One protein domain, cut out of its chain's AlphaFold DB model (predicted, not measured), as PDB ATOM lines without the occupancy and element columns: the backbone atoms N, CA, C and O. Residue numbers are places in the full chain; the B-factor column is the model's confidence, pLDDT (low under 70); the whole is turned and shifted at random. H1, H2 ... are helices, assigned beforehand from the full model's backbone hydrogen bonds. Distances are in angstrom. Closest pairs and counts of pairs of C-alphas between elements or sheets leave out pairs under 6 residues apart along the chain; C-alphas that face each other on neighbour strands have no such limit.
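Overview. This is residues 2 to 111 of the 325 residues of an uncharacterized protein of Exiguobacterium sibiricum (strain DSM 17290 / CIP 109462 / JCM 13490 / 255-15) (UniProt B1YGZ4). What shape do these atoms make? Six helices running roughly along one axis form a flat slab of two layers, with H2, H1 and H6 side by side in one and H3, H4 and H5 in the other. H1 lies near the middle and packs on H2, H5 and H6, while the layers are loose between H1 and H4. What is its make-up? The printed part has 110 residues with six named helices, H1 to H6 in chain order, and no named strand: all helix, compact with a radius of gyration of the C-alphas of 13.6 A, spanning 38 by 37 by 20 A.

Arrangement. What does the longest helix nearest the mean of the C-alphas meet? H4, residues 49 to 65, touches H3, residues 30 to 46, in a hairpin at a shallow tilt of 13 degrees, opposite ways, the closest C-alphas being those of Leu 45 and Ser 52 at 5.3 A. H4 is close to but not clearly touching H1, residues 2 to 12, with the C-alphas of Leu 12 and Ile 51 closest at 7.2 A. What surrounds the hub, H1? It touches H2, residues 16 to 24, closest at the C-alphas of Ile 2 and Pro 22, 5.0 A; H5, residues 73 to 87, at those of Trp 4 and Phe 74, 6.6 A; and H6, residues 95 to 111, at those of Leu 7 and Ala 97, 5.7 A. H1, H4, H5 and H6 form an up and down bundle, each running against the one before it in the chain. Which helices touch with a part of their residues alone? H3 touches H2 with residues 33 to 37 alone, and H5 touches H6 with residues 74 to 79 alone, where the C-alphas of Ala 75 and Trp 105 are closest at 5.3 A. How complete are the backbones? Every O i to N i+4 pair is within hydrogen-bond range in H1, H4 and H5; H3 has 11 of 13, H6 has 12 of 13 and H2 1 of 5, beside 5 of 6 O i to N i+3 pairs.

Along the chain. Where do the helices begin and end? H1 begins at C-alpha 2, (-15.672, 44.694, -50.312), and H6 ends at C-alpha 111, (-3.734, 34.641, -54.410). How long are the longer ones? From first to last C-alpha H3 measures 25.8 A, H6 24.8 A, H4 24.2 A and H5 21.5 A.

Size, cuts and confidence. How far does it reach? The two C-alphas farthest apart, those of Leu 46 and Leu 110, are 41.0 A apart. Is it continuous? The printed part has no cut, and no link is long. Where is confidence low? The mean pLDDT of the printed part is 75.8, and 19 residues are under 70, among them residues 14 to 17 and 85 to 92.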
ATOM      1  N   ILE A   2     -14.535  44.246 -49.475       81.19
ATOM      2  CA  ILE A   2     -15.672  44.694 -50.312       81.19
ATOM      3  C   ILE A   2     -16.624  43.533 -50.649       81.19
ATOM      4  O   ILE A   2     -17.804  43.598 -50.342       81.19
ATOM      5  N   ILE A   3     -16.096  42.423 -51.176       80.56
ATOM      6  CA  ILE A   3     -16.896  41.239 -51.550       80.56
ATOM      7  C   ILE A   3     -17.583  40.605 -50.332       80.56
ATOM      8  O   ILE A   3     -18.705  40.124 -50.429       80.56
ATOM      9  N   TRP A   4     -16.941  40.671 -49.163       83.94
ATOM     10  CA  TRP A   4     -17.532  40.216 -47.904       83.94
ATOM     11  C   TRP A   4     -18.734  41.085 -47.501       83.94
ATOM     12  O   TRP A   4     -19.771  40.550 -47.134       83.94
ATOM     13  N   TRP A   5     -18.639  42.410 -47.651       83.75
ATOM     14  CA  TRP A   5     -19.766  43.320 -47.414       83.75
ATOM     15  C   TRP A   5     -20.910  43.118 -48.410       83.75
ATOM     16  O   TRP A   5     -22.068  43.131 -48.006       83.75
ATOM     17  N   ILE A   6     -20.601  42.875 -49.687       81.94
ATOM     18  CA  ILE A   6     -21.615  42.557 -50.705       81.94
ATOM     19  C   ILE A   6     -22.342  41.253 -50.342       81.94
ATOM     20  O   ILE A   6     -23.564  41.190 -50.446       81.94
ATOM     21  N   LEU A   7     -21.621  40.242 -49.847       81.25
ATOM     22  CA  LEU A   7     -22.216  38.999 -49.352       81.25
ATOM     23  C   LEU A   7     -23.132  39.248 -48.149       81.25
ATOM     24  O   LEU A   7     -24.266  38.784 -48.152       81.25
ATOM     25  N   VAL A   8     -22.682  40.020 -47.156       80.62
ATOM     26  CA  VAL A   8     -23.494  40.365 -45.975       80.62
ATOM     27  C   VAL A   8     -24.789  41.075 -46.379       80.62
ATOM     28  O   VAL A   8     -25.859  40.704 -45.908       80.62
ATOM     29  N   ILE A   9     -24.723  42.035 -47.303       81.69
ATOM     30  CA  ILE A   9     -25.907  42.743 -47.819       81.69
ATOM     31  C   ILE A   9     -26.833  41.796 -48.579       81.69
ATOM     32  O   ILE A   9     -28.049  41.856 -48.413       81.69
ATOM     33  N   SER A  10     -26.259  40.898 -49.381       78.44
ATOM     34  CA  SER A  10     -27.019  39.883 -50.103       78.44
ATOM     35  C   SER A  10     -27.744  38.920 -49.158       78.44
ATOM     36  O   SER A  10     -28.834  38.469 -49.495       78.44
ATOM     37  N   LEU A  11     -27.164  38.604 -47.996       75.25
ATOM     38  CA  LEU A  11     -27.806  37.784 -46.962       75.25
ATOM     39  C   LEU A  11     -28.900  38.547 -46.204       75.25
ATOM     40  O   LEU A  11     -29.895  37.951 -45.810       75.25
ATOM     41  N   LEU A  12     -28.738  39.861 -46.032       74.19
ATOM     42  CA  LEU A  12     -29.724  40.731 -45.383       74.19
ATOM     43  C   LEU A  12     -30.980  40.980 -46.237       74.19
ATOM     44  O   LEU A  12     -31.940  41.536 -45.713       74.19
ATOM     45  N   GLN A  13     -30.964  40.621 -47.532       71.12
ATOM     46  CA  GLN A  13     -32.045  40.889 -48.501       71.12
ATOM     47  C   GLN A  13     -32.539  42.349 -48.450       71.12
ATOM     48  O   GLN A  13     -33.723  42.651 -48.572       71.12
ATOM     49  N   ALA A  14     -31.605  43.265 -48.205       66.81
ATOM     50  CA  ALA A  14     -31.911  44.624 -47.797       66.81
ATOM     51  C   ALA A  14     -32.064  45.576 -48.999       66.81
ATOM     52  O   ALA A  14     -31.551  45.282 -50.083       66.81
ATOM     53  N   PRO A  15     -32.713  46.746 -48.827       67.19
ATOM     54  CA  PRO A  15     -32.838  47.733 -49.896       67.19
ATOM     55  C   PRO A  15     -31.469  48.171 -50.437       67.19
ATOM     56  O   PRO A  15     -30.484  48.249 -49.702       67.19
ATOM     57  N   LEU A  16     -31.421  48.533 -51.726       69.75
ATOM     58  CA  LEU A  16     -30.190  48.919 -52.440       69.75
ATOM     59  C   LEU A  16     -29.380  50.022 -51.737       69.75
ATOM     60  O   LEU A  16     -28.168  50.087 -51.902       69.75
ATOM     61  N   ILE A  17     -30.017  50.850 -50.905       66.19
ATOM     62  CA  ILE A  17     -29.380  51.913 -50.109       66.19
ATOM     63  C   ILE A  17     -28.237  51.357 -49.228       66.19
ATOM     64  O   ILE A  17     -27.255  52.048 -48.958       66.19
ATOM     65  N   ILE A  18     -28.295  50.078 -48.839       72.19
ATOM     66  CA  ILE A  18     -27.273  49.429 -48.001       72.19
ATOM     67  C   ILE A  18     -25.980  49.121 -48.789       72.19
ATOM     68  O   ILE A  18     -24.929  48.890 -48.195       72.19
ATOM     69  N   LEU A  19     -25.967  49.259 -50.122       76.19
ATOM     70  CA  LEU A  19     -24.732  49.223 -50.930       76.19
ATOM     71  C   LEU A  19     -23.739  50.349 -50.589       76.19
ATOM     72  O   LEU A  19     -22.590  50.306 -51.027       76.19
ATOM     73  N   ILE A  20     -24.116  51.317 -49.751       78.25
ATOM     74  CA  ILE A  20     -23.172  52.302 -49.218       78.25
ATOM     75  C   ILE A  20     -22.080  51.649 -48.345       78.25
ATOM     76  O   ILE A  20     -20.948  52.121 -48.319       78.25
ATOM     77  N   PHE A  21     -22.359  50.518 -47.685       80.25
ATOM     78  CA  PHE A  21     -21.399  49.837 -46.803       80.25
ATOM     79  C   PHE A  21     -20.162  49.255 -47.523       80.25
ATOM     80  O   PHE A  21     -19.047  49.465 -47.029       80.25
ATOM     81  N   PRO A  22     -20.273  48.581 -48.689       79.56
ATOM     82  CA  PRO A  22     -19.108  48.180 -49.474       79.56
ATOM     83  C   PRO A  22     -18.360  49.378 -50.068       79.56
ATOM     84  O   PRO A  22     -17.145  49.286 -50.232       79.56
ATOM     85  N   LEU A  23     -19.031  50.509 -50.319       80.19
ATOM     86  CA  LEU A  23     -18.365  51.751 -50.727       80.19
ATOM     87  C   LEU A  23     -17.516  52.325 -49.581       80.19
ATOM     88  O   LEU A  23     -16.340  52.636 -49.759       80.19
ATOM     89  N   LEU A  24     -18.072  52.366 -48.366       79.69
ATOM     90  CA  LEU A  24     -17.355  52.766 -47.151       79.69
ATOM     91  C   LEU A  24     -16.156  51.853 -46.858       79.69
ATOM     92  O   LEU A  24     -15.164  52.293 -46.276       79.69
ATOM     93  N   ALA A  25     -16.201  50.596 -47.309       76.56
ATOM     94  CA  ALA A  25     -15.092  49.660 -47.185       76.56
ATOM     95  C   ALA A  25     -13.843  50.055 -48.006       76.56
ATOM     96  O   ALA A  25     -12.768  49.509 -47.763       76.56
ATOM     97  N   VAL A  26     -13.942  51.005 -48.941       78.75
ATOM     98  CA  VAL A  26     -12.798  51.506 -49.725       78.75
ATOM     99  C   VAL A  26     -11.915  52.460 -48.907       78.75
ATOM    100  O   VAL A  26     -10.723  52.581 -49.185       78.75
ATOM    101  N   ILE A  27     -12.454  53.097 -47.861       79.38
ATOM    102  CA  ILE A  27     -11.720  54.072 -47.040       79.38
ATOM    103  C   ILE A  27     -10.508  53.386 -46.379       79.38
ATOM    104  O   ILE A  27     -10.702  52.441 -45.609       79.38
ATOM    105  N   PRO A  28      -9.261  53.849 -46.605       70.44
ATOM    106  CA  PRO A  28      -8.060  53.168 -46.115       70.44
ATOM    107  C   PRO A  28      -7.852  53.338 -44.602       70.44
ATOM    108  O   PRO A  28      -7.365  52.427 -43.929       70.44
ATOM    109  N   ALA A  29      -8.262  54.479 -44.041       77.81
ATOM    110  CA  ALA A  29      -8.117  54.787 -42.624       77.81
ATOM    111  C   ALA A  29      -9.114  53.985 -41.767       77.81
ATOM    112  O   ALA A  29     -10.294  54.319 -41.682       77.81
ATOM    113  N   ARG A  30      -8.619  52.948 -41.079       73.81
ATOM    114  CA  ARG A  30      -9.409  52.040 -40.227       73.81
ATOM    115  C   ARG A  30     -10.340  52.732 -39.209       73.81
ATOM    116  O   ARG A  30     -11.515  52.376 -39.192       73.81
ATOM    117  N   PRO A  31      -9.888  53.687 -38.365       76.81
ATOM    118  CA  PRO A  31     -10.773  54.291 -37.364       76.81
ATOM    119  C   PRO A  31     -11.872  55.153 -37.999       76.81
ATOM    120  O   PRO A  31     -13.006  55.128 -37.534       76.81
ATOM    121  N   ILE A  32     -11.558  55.848 -39.096       79.00
ATOM    122  CA  ILE A  32     -12.515  56.679 -39.837       79.00
ATOM    123  C   ILE A  32     -13.544  55.785 -40.532       79.00
ATOM    124  O   ILE A  32     -14.740  56.010 -40.396       79.00
ATOM    125  N   ARG A  33     -13.094  54.718 -41.204       82.69
ATOM    126  CA  ARG A  33     -13.971  53.732 -41.849       82.69
ATOM    127  C   ARG A  33     -14.975  53.137 -40.862       82.69
ATOM    128  O   ARG A  33     -16.170  53.163 -41.134       82.69
ATOM    129  N   ILE A  34     -14.499  52.636 -39.721       80.19
ATOM    130  CA  ILE A  34     -15.359  52.025 -38.696       80.19
ATOM    131  C   ILE A  34     -16.319  53.067 -38.109       80.19
ATOM    132  O   ILE A  34     -17.499  52.773 -37.947       80.19
ATOM    133  N   GLY A  35     -15.843  54.289 -37.841       77.19
ATOM    134  CA  GLY A  35     -16.678  55.379 -37.329       77.19
ATOM    135  C   GLY A  35     -17.808  55.767 -38.284       77.19
ATOM    136  O   GLY A  35     -18.958  55.866 -37.867       77.19
ATOM    137  N   VAL A  36     -17.510  55.910 -39.580       83.69
ATOM    138  CA  VAL A  36     -18.519  56.240 -40.599       83.69
ATOM    139  C   VAL A  36     -19.490  55.076 -40.819       83.69
ATOM    140  O   VAL A  36     -20.689  55.304 -40.950       83.69
ATOM    141  N   GLN A  37     -19.015  53.826 -40.800       84.19
ATOM    142  CA  GLN A  37     -19.888  52.647 -40.878       84.19
ATOM    143  C   GLN A  37     -20.838  52.555 -39.675       84.19
ATOM    144  O   GLN A  37     -22.016  52.261 -39.857       84.19
ATOM    145  N   LEU A  38     -20.357  52.852 -38.463       83.56
ATOM    146  CA  LEU A  38     -21.185  52.929 -37.254       83.56
ATOM    147  C   LEU A  38     -22.248  54.021 -37.372       83.56
ATOM    148  O   LEU A  38     -23.419  53.747 -37.131       83.56
ATOM    149  N   ALA A  39     -21.859  55.228 -37.787       83.38
ATOM    150  CA  ALA A  39     -22.794  56.332 -37.980       83.38
ATOM    151  C   ALA A  39     -23.873  55.989 -39.021       83.38
ATOM    152  O   ALA A  39     -25.056  56.225 -38.783       83.38
ATOM    153  N   ALA A  40     -23.483  55.363 -40.137       83.00
ATOM    154  CA  ALA A  40     -24.412  54.906 -41.163       83.00
ATOM    155  C   ALA A  40     -25.372  53.825 -40.636       83.00
ATOM    156  O   ALA A  40     -26.569  53.904 -40.891       83.00
ATOM    157  N   ALA A  41     -24.884  52.845 -39.869       82.50
ATOM    158  CA  ALA A  41     -25.742  51.817 -39.280       82.50
ATOM    159  C   ALA A  41     -26.727  52.403 -38.262       82.50
ATOM    160  O   ALA A  41     -27.904  52.069 -38.306       82.50
ATOM    161  N   VAL A  42     -26.285  53.336 -37.413       81.69
ATOM    162  CA  VAL A  42     -27.163  54.033 -36.459       81.69
ATOM    163  C   VAL A  42     -28.224  54.863 -37.183       81.69
ATOM    164  O   VAL A  42     -29.380  54.841 -36.779       81.69
ATOM    165  N   ALA A  43     -27.885  55.538 -38.284       81.69
ATOM    166  CA  ALA A  43     -28.875  56.261 -39.087       81.69
ATOM    167  C   ALA A  43     -29.953  55.327 -39.677       81.69
ATOM    168  O   ALA A  43     -31.109  55.722 -39.825       81.69
ATOM    169  N   PHE A  44     -29.599  54.067 -39.951       79.62
ATOM    170  CA  PHE A  44     -30.524  53.051 -40.453       79.62
ATOM    171  C   PHE A  44     -31.544  52.546 -39.418       79.62
ATOM    172  O   PHE A  44     -32.531  51.929 -39.828       79.62
ATOM    173  N   LEU A  45     -31.384  52.854 -38.120       78.69
ATOM    174  CA  LEU A  45     -32.406  52.576 -37.092       78.69
ATOM    175  C   LEU A  45     -33.773  53.150 -37.466       78.69
ATOM    176  O   LEU A  45     -34.790  52.525 -37.181       78.69
ATOM    177  N   LEU A  46     -33.790  54.316 -38.118       74.81
ATOM    178  CA  LEU A  46     -35.016  55.017 -38.503       74.81
ATOM    179  C   LEU A  46     -35.791  54.307 -39.624       74.81
ATOM    180  O   LEU A  46     -36.975  54.566 -39.801       74.81
ATOM    181  N   ILE A  47     -35.131  53.428 -40.385       76.38
ATOM    182  CA  ILE A  47     -35.722  52.731 -41.534       76.38
ATOM    183  C   ILE A  47     -36.125  51.311 -41.140       76.38
ATOM    184  O   ILE A  47     -37.241  50.877 -41.409       76.38
ATOM    185  N   SER A  48     -35.210  50.563 -40.521       73.19
ATOM    186  CA  SER A  48     -35.486  49.208 -40.050       73.19
ATOM    187  C   SER A  48     -34.584  48.869 -38.862       73.19
ATOM    188  O   SER A  48     -33.367  48.717 -39.040       73.19
ATOM    189  N   PRO A  49     -35.151  48.701 -37.654       73.25
ATOM    190  CA  PRO A  49     -34.361  48.418 -36.461       73.25
ATOM    191  C   PRO A  49     -33.640  47.071 -36.568       73.25
ATOM    192  O   PRO A  49     -32.472  46.966 -36.203       73.25
ATOM    193  N   LEU A  50     -34.283  46.058 -37.155       73.19
ATOM    194  CA  LEU A  50     -33.707  44.723 -37.319       73.19
ATOM    195  C   LEU A  50     -32.471  44.745 -38.229       73.19
ATOM    196  O   LEU A  50     -31.422  44.202 -37.880       73.19
ATOM    197  N   ILE A  51     -32.563  45.429 -39.372       75.44
ATOM    198  CA  ILE A  51     -31.445  45.556 -40.315       75.44
ATOM    199  C   ILE A  51     -30.301  46.352 -39.679       75.44
ATOM    200  O   ILE A  51     -29.140  45.971 -39.817       75.44
ATOM    201  N   SER A  52     -30.613  47.413 -38.931       76.94
ATOM    202  CA  SER A  52     -29.607  48.183 -38.199       76.94
ATOM    203  C   SER A  52     -28.835  47.324 -37.195       76.94
ATOM    204  O   SER A  52     -27.612  47.428 -37.116       76.94
ATOM    205  N   ILE A  53     -29.518  46.473 -36.427       75.88
ATOM    206  CA  ILE A  53     -28.878  45.584 -35.445       75.88
ATOM    207  C   ILE A  53     -27.915  44.622 -36.141       75.88
ATOM    208  O   ILE A  53     -26.761  44.479 -35.729       75.88
ATOM    209  N   LEU A  54     -28.369  43.987 -37.223       79.31
ATOM    210  CA  LEU A  54     -27.544  43.053 -37.982       79.31
ATOM    211  C   LEU A  54     -26.347  43.752 -38.639       79.31
ATOM    212  O   LEU A  54     -25.250  43.193 -38.659       79.31
ATOM    213  N   LEU A  55     -26.515  44.990 -39.113       81.94
ATOM    214  CA  LEU A  55     -25.418  45.810 -39.625       81.94
ATOM    215  C   LEU A  55     -24.407  46.151 -38.532       81.94
ATOM    216  O   LEU A  55     -23.213  45.998 -38.763       81.94
ATOM    217  N   LEU A  56     -24.845  46.552 -37.337       82.00
ATOM    218  CA  LEU A  56     -23.946  46.811 -36.205       82.00
ATOM    219  C   LEU A  56     -23.129  45.567 -35.840       82.00
ATOM    220  O   LEU A  56     -21.916  45.654 -35.634       82.00
ATOM    221  N   LEU A  57     -23.775  44.399 -35.832       82.06
ATOM    222  CA  LEU A  57     -23.123  43.123 -35.562       82.06
ATOM    223  C   LEU A  57     -22.128  42.753 -36.674       82.06
ATOM    224  O   LEU A  57     -21.003  42.338 -36.386       82.06
ATOM    225  N   ALA A  58     -22.484  42.990 -37.939       84.38
ATOM    226  CA  ALA A  58     -21.580  42.820 -39.072       84.38
ATOM    227  C   ALA A  58     -20.386  43.790 -39.021       84.38
ATOM    228  O   ALA A  58     -19.257  43.374 -39.285       84.38
ATOM    229  N   ILE A  59     -20.581  45.055 -38.626       84.25
ATOM    230  CA  ILE A  59     -19.486  46.022 -38.441       84.25
ATOM    231  C   ILE A  59     -18.540  45.530 -37.349       84.25
ATOM    232  O   ILE A  59     -17.331  45.479 -37.583       84.25
ATOM    233  N   ALA A  60     -19.066  45.114 -36.195       79.62
ATOM    234  CA  ALA A  60     -18.261  44.590 -35.093       79.62
ATOM    235  C   ALA A  60     -17.464  43.344 -35.512       79.62
ATOM    236  O   ALA A  60     -16.252  43.273 -35.287       79.62
ATOM    237  N   LEU A  61     -18.114  42.403 -36.205       83.25
ATOM    238  CA  LEU A  61     -17.469  41.215 -36.756       83.25
ATOM    239  C   LEU A  61     -16.380  41.588 -37.769       83.25
ATOM    240  O   LEU A  61     -15.272  41.063 -37.696       83.25
ATOM    241  N   SER A  62     -16.645  42.530 -38.676       81.81
ATOM    242  CA  SER A  62     -15.663  42.989 -39.664       81.81
ATOM    243  C   SER A  62     -14.447  43.651 -39.004       81.81
ATOM    244  O   SER A  62     -13.306  43.341 -39.353       81.81
ATOM    245  N   ALA A  63     -14.673  44.486 -37.984       80.19
ATOM    246  CA  ALA A  63     -13.628  45.164 -37.228       80.19
ATOM    247  C   ALA A  63     -12.764  44.175 -36.433       80.19
ATOM    248  O   ALA A  63     -11.553  44.392 -36.306       80.19
ATOM    249  N   TRP A  64     -13.364  43.091 -35.933       79.38
ATOM    250  CA  TRP A  64     -12.656  41.988 -35.290       79.38
ATOM    251  C   TRP A  64     -11.869  41.144 -36.299       79.38
ATOM    252  O   TRP A  64     -10.683  40.905 -36.082       79.38
ATOM    253  N   LEU A  65     -12.463  40.770 -37.438       80.75
ATOM    254  CA  LEU A  65     -11.786  40.021 -38.505       80.75
ATOM    255  C   LEU A  65     -10.560  40.769 -39.032       80.75
ATOM    256  O   LEU A  65      -9.539  40.165 -39.348       80.75
ATOM    257  N   GLU A  66     -10.596  42.097 -39.085       79.00
ATOM    258  CA  GLU A  66      -9.411  42.883 -39.422       79.00
ATOM    259  C   GLU A  66      -8.238  42.679 -38.449       79.00
ATOM    260  O   GLU A  66      -7.100  42.807 -38.886       79.00
ATOM    261  N   THR A  67      -8.484  42.304 -37.187       75.50
ATOM    262  CA  THR A  67      -7.434  41.998 -36.192       75.50
ATOM    263  C   THR A  67      -6.903  40.567 -36.228       75.50
ATOM    264  O   THR A  67      -5.962  40.262 -35.506       75.50
ATOM    265  N   VAL A  68      -7.505  39.680 -37.024       77.56
ATOM    266  CA  VAL A  68      -7.077  38.280 -37.139       77.56
ATOM    267  C   VAL A  68      -6.078  38.133 -38.288       77.56
ATOM    268  O   VAL A  68      -6.384  38.495 -39.427       77.56
ATOM    269  N   ASP A  69      -4.918  37.537 -38.021       73.56
ATOM    270  CA  ASP A  69      -3.878  37.261 -39.022       73.56
ATOM    271  C   ASP A  69      -4.096  35.898 -39.697       73.56
ATOM    272  O   ASP A  69      -3.292  34.980 -39.582       73.56
ATOM    273  N   HIS A  70      -5.227  35.737 -40.393       70.62
ATOM    274  CA  HIS A  70      -5.524  34.517 -41.154       70.62
ATOM    275  C   HIS A  70      -5.989  34.844 -42.585       70.62
ATOM    276  O   HIS A  70      -6.914  35.645 -42.751       70.62
ATOM    277  N   PRO A  71      -5.427  34.223 -43.641       70.69
ATOM    278  CA  PRO A  71      -5.757  34.563 -45.031       70.69
ATOM    279  C   PRO A  71      -7.227  34.288 -45.382       70.69
ATOM    280  O   PRO A  71      -7.848  35.063 -46.109       70.69
ATOM    281  N   TYR A  72      -7.823  33.252 -44.786       75.44
ATOM    282  CA  TYR A  72      -9.225  32.865 -45.000       75.44
ATOM    283  C   TYR A  72     -10.208  33.482 -43.996       75.44
ATOM    284  O   TYR A  72     -11.358  33.062 -43.927       75.44
ATOM    285  N   LYS A  73      -9.800  34.480 -43.200       79.81
ATOM    286  CA  LYS A  73     -10.636  35.039 -42.118       79.81
ATOM    287  C   LYS A  73     -12.034  35.486 -42.565       79.81
ATOM    288  O   LYS A  73     -13.018  35.213 -41.888       79.81
ATOM    289  N   PHE A  74     -12.132  36.125 -43.732       79.25
ATOM    290  CA  PHE A  74     -13.413  36.552 -44.304       79.25
ATOM    291  C   PHE A  74     -14.203  35.398 -44.937       79.25
ATOM    292  O   PHE A  74     -15.422  35.478 -45.016       79.25
ATOM    293  N   ALA A  75     -13.527  34.336 -45.376       74.19
ATOM    294  CA  ALA A  75     -14.161  33.158 -45.964       74.19
ATOM    295  C   ALA A  75     -14.819  32.289 -44.890       74.19
ATOM    296  O   ALA A  75     -15.986  31.936 -45.024       74.19
ATOM    297  N   VAL A  76     -14.111  32.052 -43.781       76.94
ATOM    298  CA  VAL A  76     -14.627  31.306 -42.625       76.94
ATOM    299  C   VAL A  76     -15.833  32.019 -42.006       76.94
ATOM    300  O   VAL A  76     -16.856  31.394 -41.730       76.94
ATOM    301  N   SER A  77     -15.770  33.341 -41.833       79.44
ATOM    302  CA  SER A  77     -16.915  34.088 -41.301       79.44
ATOM    303  C   SER A  77     -18.105  34.108 -42.262       79.44
ATOM    304  O   SER A  77     -19.241  33.971 -41.817       79.44
ATOM    305  N   ALA A  78     -17.866  34.215 -43.572       78.44
ATOM    306  CA  ALA A  78     -18.922  34.143 -44.577       78.44
ATOM    307  C   ALA A  78     -19.602  32.764 -44.613       78.44
ATOM    308  O   ALA A  78     -20.824  32.699 -44.737       78.44
ATOM    309  N   THR A  79     -18.851  31.666 -44.449       75.88
ATOM    310  CA  THR A  79     -19.438  30.316 -44.356       75.88
ATOM    311  C   THR A  79     -20.281  30.140 -43.106       75.88
ATOM    312  O   THR A  79     -21.364  29.574 -43.191       75.88
ATOM    313  N   VAL A  80     -19.826  30.668 -41.965       78.56
ATOM    314  CA  VAL A  80     -20.588  30.604 -40.710       78.56
ATOM    315  C   VAL A  80     -21.885  31.402 -40.831       78.56
ATOM    316  O   VAL A  80     -22.940  30.885 -40.488       78.56
ATOM    317  N   LEU A  81     -21.835  32.621 -41.381       78.44
ATOM    318  CA  LEU A  81     -23.027  33.446 -41.603       78.44
ATOM    319  C   LEU A  81     -24.014  32.790 -42.577       78.44
ATOM    320  O   LEU A  81     -25.204  32.731 -42.291       78.44
ATOM    321  N   THR A  82     -23.522  32.251 -43.693       75.38
ATOM    322  CA  THR A  82     -24.375  31.580 -44.688       75.38
ATOM    323  C   THR A  82     -24.988  30.297 -44.121       75.38
ATOM    324  O   THR A  82     -26.171  30.044 -44.322       75.38
ATOM    325  N   GLY A  83     -24.214  29.511 -43.365       69.00
ATOM    326  CA  GLY A  83     -24.711  28.324 -42.669       69.00
ATOM    327  C   GLY A  83     -25.759  28.660 -41.608       69.00
ATOM    328  O   GLY A  83     -26.758  27.961 -41.490       69.00
ATOM    329  N   LEU A  84     -25.583  29.768 -40.885       71.00
ATOM    330  CA  LEU A  84     -26.546  30.234 -39.889       71.00
ATOM    331  C   LEU A  84     -27.861  30.698 -40.534       71.00
ATOM    332  O   LEU A  84     -28.924  30.405 -39.997       71.00
ATOM    333  N   CYS A  85     -27.809  31.326 -41.716       69.62
ATOM    334  CA  CYS A  85     -29.009  31.607 -42.510       69.62
ATOM    335  C   CYS A  85     -29.744  30.320 -42.914       69.62
ATOM    336  O   CYS A  85     -30.955  30.251 -42.764       69.62
ATOM    337  N   LEU A  86     -29.024  29.277 -43.345       67.44
ATOM    338  CA  LEU A  86     -29.627  27.992 -43.732       67.44
ATOM    339  C   LEU A  86     -30.309  27.249 -42.575       67.44
ATOM    340  O   LEU A  86     -31.250  26.495 -42.810       67.44
ATOM    341  N   LEU A  87     -29.834  27.444 -41.343       67.19
ATOM    342  CA  LEU A  87     -30.420  26.842 -40.144       67.19
ATOM    343  C   LEU A  87     -31.674  27.584 -39.655       67.19
ATOM    344  O   LEU A  87     -32.471  27.005 -38.918       67.19
ATOM    345  N   LEU A  88     -31.852  28.852 -40.039       61.88
ATOM    346  CA  LEU A  88     -32.993  29.668 -39.632       61.88
ATOM    347  C   LEU A  88     -34.165  29.476 -40.612       61.88
ATOM    348  O   LEU A  88     -34.035  29.795 -41.798       61.88
ATOM    349  N   PRO A  89     -35.334  28.998 -40.147       49.88
ATOM    350  CA  PRO A  89     -36.491  28.817 -41.016       49.88
ATOM    351  C   PRO A  89     -36.931  30.164 -41.614       49.88
ATOM    352  O   PRO A  89     -37.129  31.138 -40.890       49.88
ATOM    353  N   GLY A  90     -37.064  30.221 -42.943       57.31
ATOM    354  CA  GLY A  90     -37.459  31.424 -43.690       57.31
ATOM    355  C   GLY A  90     -36.308  32.294 -44.219       57.31
ATOM    356  O   GLY A  90     -36.564  33.193 -45.016       57.31
ATOM    357  N   PHE A  91     -35.048  32.015 -43.860       62.03
ATOM    358  CA  PHE A  91     -33.875  32.752 -44.353       62.03
ATOM    359  C   PHE A  91     -33.112  31.962 -45.424       62.03
ATOM    360  O   PHE A  91     -32.037  31.415 -45.189       62.03
ATOM    361  N   HIS A  92     -33.642  31.921 -46.646       65.75
ATOM    362  CA  HIS A  92     -32.923  31.304 -47.763       65.75
ATOM    363  C   HIS A  92     -31.948  32.298 -48.415       65.75
ATOM    364  O   HIS A  92     -32.381  33.347 -48.909       65.75
ATOM    365  N   PRO A  93     -30.633  31.998 -48.453       71.50
ATOM    366  CA  PRO A  93     -29.676  32.829 -49.169       71.50
ATOM    367  C   PRO A  93     -30.039  32.877 -50.661       71.50
ATOM    368  O   PRO A  93     -30.295  31.823 -51.253       71.50
ATOM    369  N   PRO A  94     -30.034  34.058 -51.303       73.25
ATOM    370  CA  PRO A  94     -30.242  34.143 -52.745       73.25
ATOM    371  C   PRO A  94     -29.098  33.448 -53.497       73.25
ATOM    372  O   PRO A  94     -27.970  33.390 -53.007       73.25
ATOM    373  N   LEU A  95     -29.353  32.981 -54.725       71.69
ATOM    374  CA  LEU A  95     -28.349  32.291 -55.557       71.69
ATOM    375  C   LEU A  95     -27.029  33.078 -55.686       71.69
ATOM    376  O   LEU A  95     -25.942  32.502 -55.629       71.69
ATOM    377  N   GLY A  96     -27.117  34.410 -55.771       67.50
ATOM    378  CA  GLY A  96     -25.955  35.299 -55.805       67.50
ATOM    379  C   GLY A  96     -25.062  35.224 -54.558       67.50
ATOM    380  O   GLY A  96     -23.849  35.387 -54.673       67.50
ATOM    381  N   ALA A  97     -25.614  34.907 -53.382       71.25
ATOM    382  CA  ALA A  97     -24.844  34.766 -52.147       71.25
ATOM    383  C   ALA A  97     -23.889  33.562 -52.195       71.25
ATOM    384  O   ALA A  97     -22.766  33.662 -51.706       71.25
ATOM    385  N   TYR A  98     -24.276  32.458 -52.847       72.88
ATOM    386  CA  TYR A  98     -23.402  31.289 -53.024       72.88
ATOM    387  C   TYR A  98     -22.248  31.570 -53.994       72.88
ATOM    388  O   TYR A  98     -21.111  31.179 -53.733       72.88
ATOM    389  N   LEU A  99     -22.512  32.312 -55.076       75.31
ATOM    390  CA  LEU A  99     -21.470  32.790 -55.994       75.31
ATOM    391  C   LEU A  99     -20.471  33.706 -55.276       75.31
ATOM    392  O   LEU A  99     -19.257  33.542 -55.412       75.31
ATOM    393  N   LEU A 100     -20.973  34.635 -54.460       76.62
ATOM    394  CA  LEU A 100     -20.139  35.510 -53.638       76.62
ATOM    395  C   LEU A 100     -19.335  34.716 -52.604       76.62
ATOM    396  O   LEU A 100     -18.159  35.008 -52.411       76.62
ATOM    397  N   LEU A 101     -19.921  33.690 -51.982       77.12
ATOM    398  CA  LEU A 101     -19.220  32.809 -51.047       77.12
ATOM    399  C   LEU A 101     -18.055  32.089 -51.739       77.12
ATOM    400  O   LEU A 101     -16.937  32.079 -51.218       77.12
ATOM    401  N   GLY A 102     -18.297  31.575 -52.949       69.88
ATOM    402  CA  GLY A 102     -17.272  30.992 -53.812       69.88
ATOM    403  C   GLY A 102     -16.153  31.979 -54.150       69.88
ATOM    404  O   GLY A 102     -14.983  31.620 -54.070       69.88
ATOM    405  N   LEU A 103     -16.472  33.245 -54.439       77.19
ATOM    406  CA  LEU A 103     -15.473  34.295 -54.684       77.19
ATOM    407  C   LEU A 103     -14.661  34.652 -53.432       77.19
ATOM    408  O   LEU A 103     -13.446  34.839 -53.519       77.19
ATOM    409  N   VAL A 104     -15.299  34.734 -52.260       80.62
ATOM    410  CA  VAL A 104     -14.612  35.032 -50.991       80.62
ATOM    411  C   VAL A 104     -13.617  33.923 -50.623       80.62
ATOM    412  O   VAL A 104     -12.576  34.232 -50.046       80.62
ATOM    413  N   TRP A 105     -13.889  32.669 -50.995       77.62
ATOM    414  CA  TRP A 105     -12.943  31.550 -50.894       77.62
ATOM    415  C   TRP A 105     -11.903  31.533 -52.016       77.62
ATOM    416  O   TRP A 105     -10.710  31.352 -51.770       77.62
ATOM    417  N   GLY A 106     -12.351  31.743 -53.250       69.81
ATOM    418  CA  GLY A 106     -11.542  31.626 -54.456       69.81
ATOM    419  C   GLY A 106     -10.452  32.685 -54.548       69.81
ATOM    420  O   GLY A 106      -9.348  32.372 -54.960       69.81
ATOM    421  N   ILE A 107     -10.705  33.923 -54.119       73.38
ATOM    422  CA  ILE A 107      -9.716  35.011 -54.187       73.38
ATOM    423  C   ILE A 107      -8.487  34.771 -53.296       73.38
ATOM    424  O   ILE A 107      -7.374  34.886 -53.813       73.38
ATOM    425  N   PRO A 108      -8.611  34.458 -51.989       68.88
ATOM    426  CA  PRO A 108      -7.447  34.122 -51.175       68.88
ATOM    427  C   PRO A 108      -6.785  32.825 -51.649       68.88
ATOM    428  O   PRO A 108      -5.559  32.784 -51.703       68.88
ATOM    429  N   PHE A 109      -7.563  31.825 -52.084       70.00
ATOM    430  CA  PHE A 109      -7.030  30.584 -52.652       70.00
ATOM    431  C   PHE A 109      -6.196  30.835 -53.919       70.00
ATOM    432  O   PHE A 109      -5.053  30.401 -54.000       70.00
ATOM    433  N   LEU A 110      -6.715  31.605 -54.880       68.31
ATOM    434  CA  LEU A 110      -5.998  32.024 -56.085       68.31
ATOM    435  C   LEU A 110      -4.757  32.831 -55.712       68.31
ATOM    436  O   LEU A 110      -3.672  32.552 -56.201       68.31
ATOM    437  N   ARG A 111      -4.872  33.805 -54.809       67.69
ATOM    438  CA  ARG A 111      -3.734  34.641 -54.410       67.69
ATOM    439  C   ARG A 111      -2.613  33.842 -53.739       67.69
ATOM    440  O   ARG A 111      -1.450  34.185 -53.920       67.69
TER     441      ARG A 111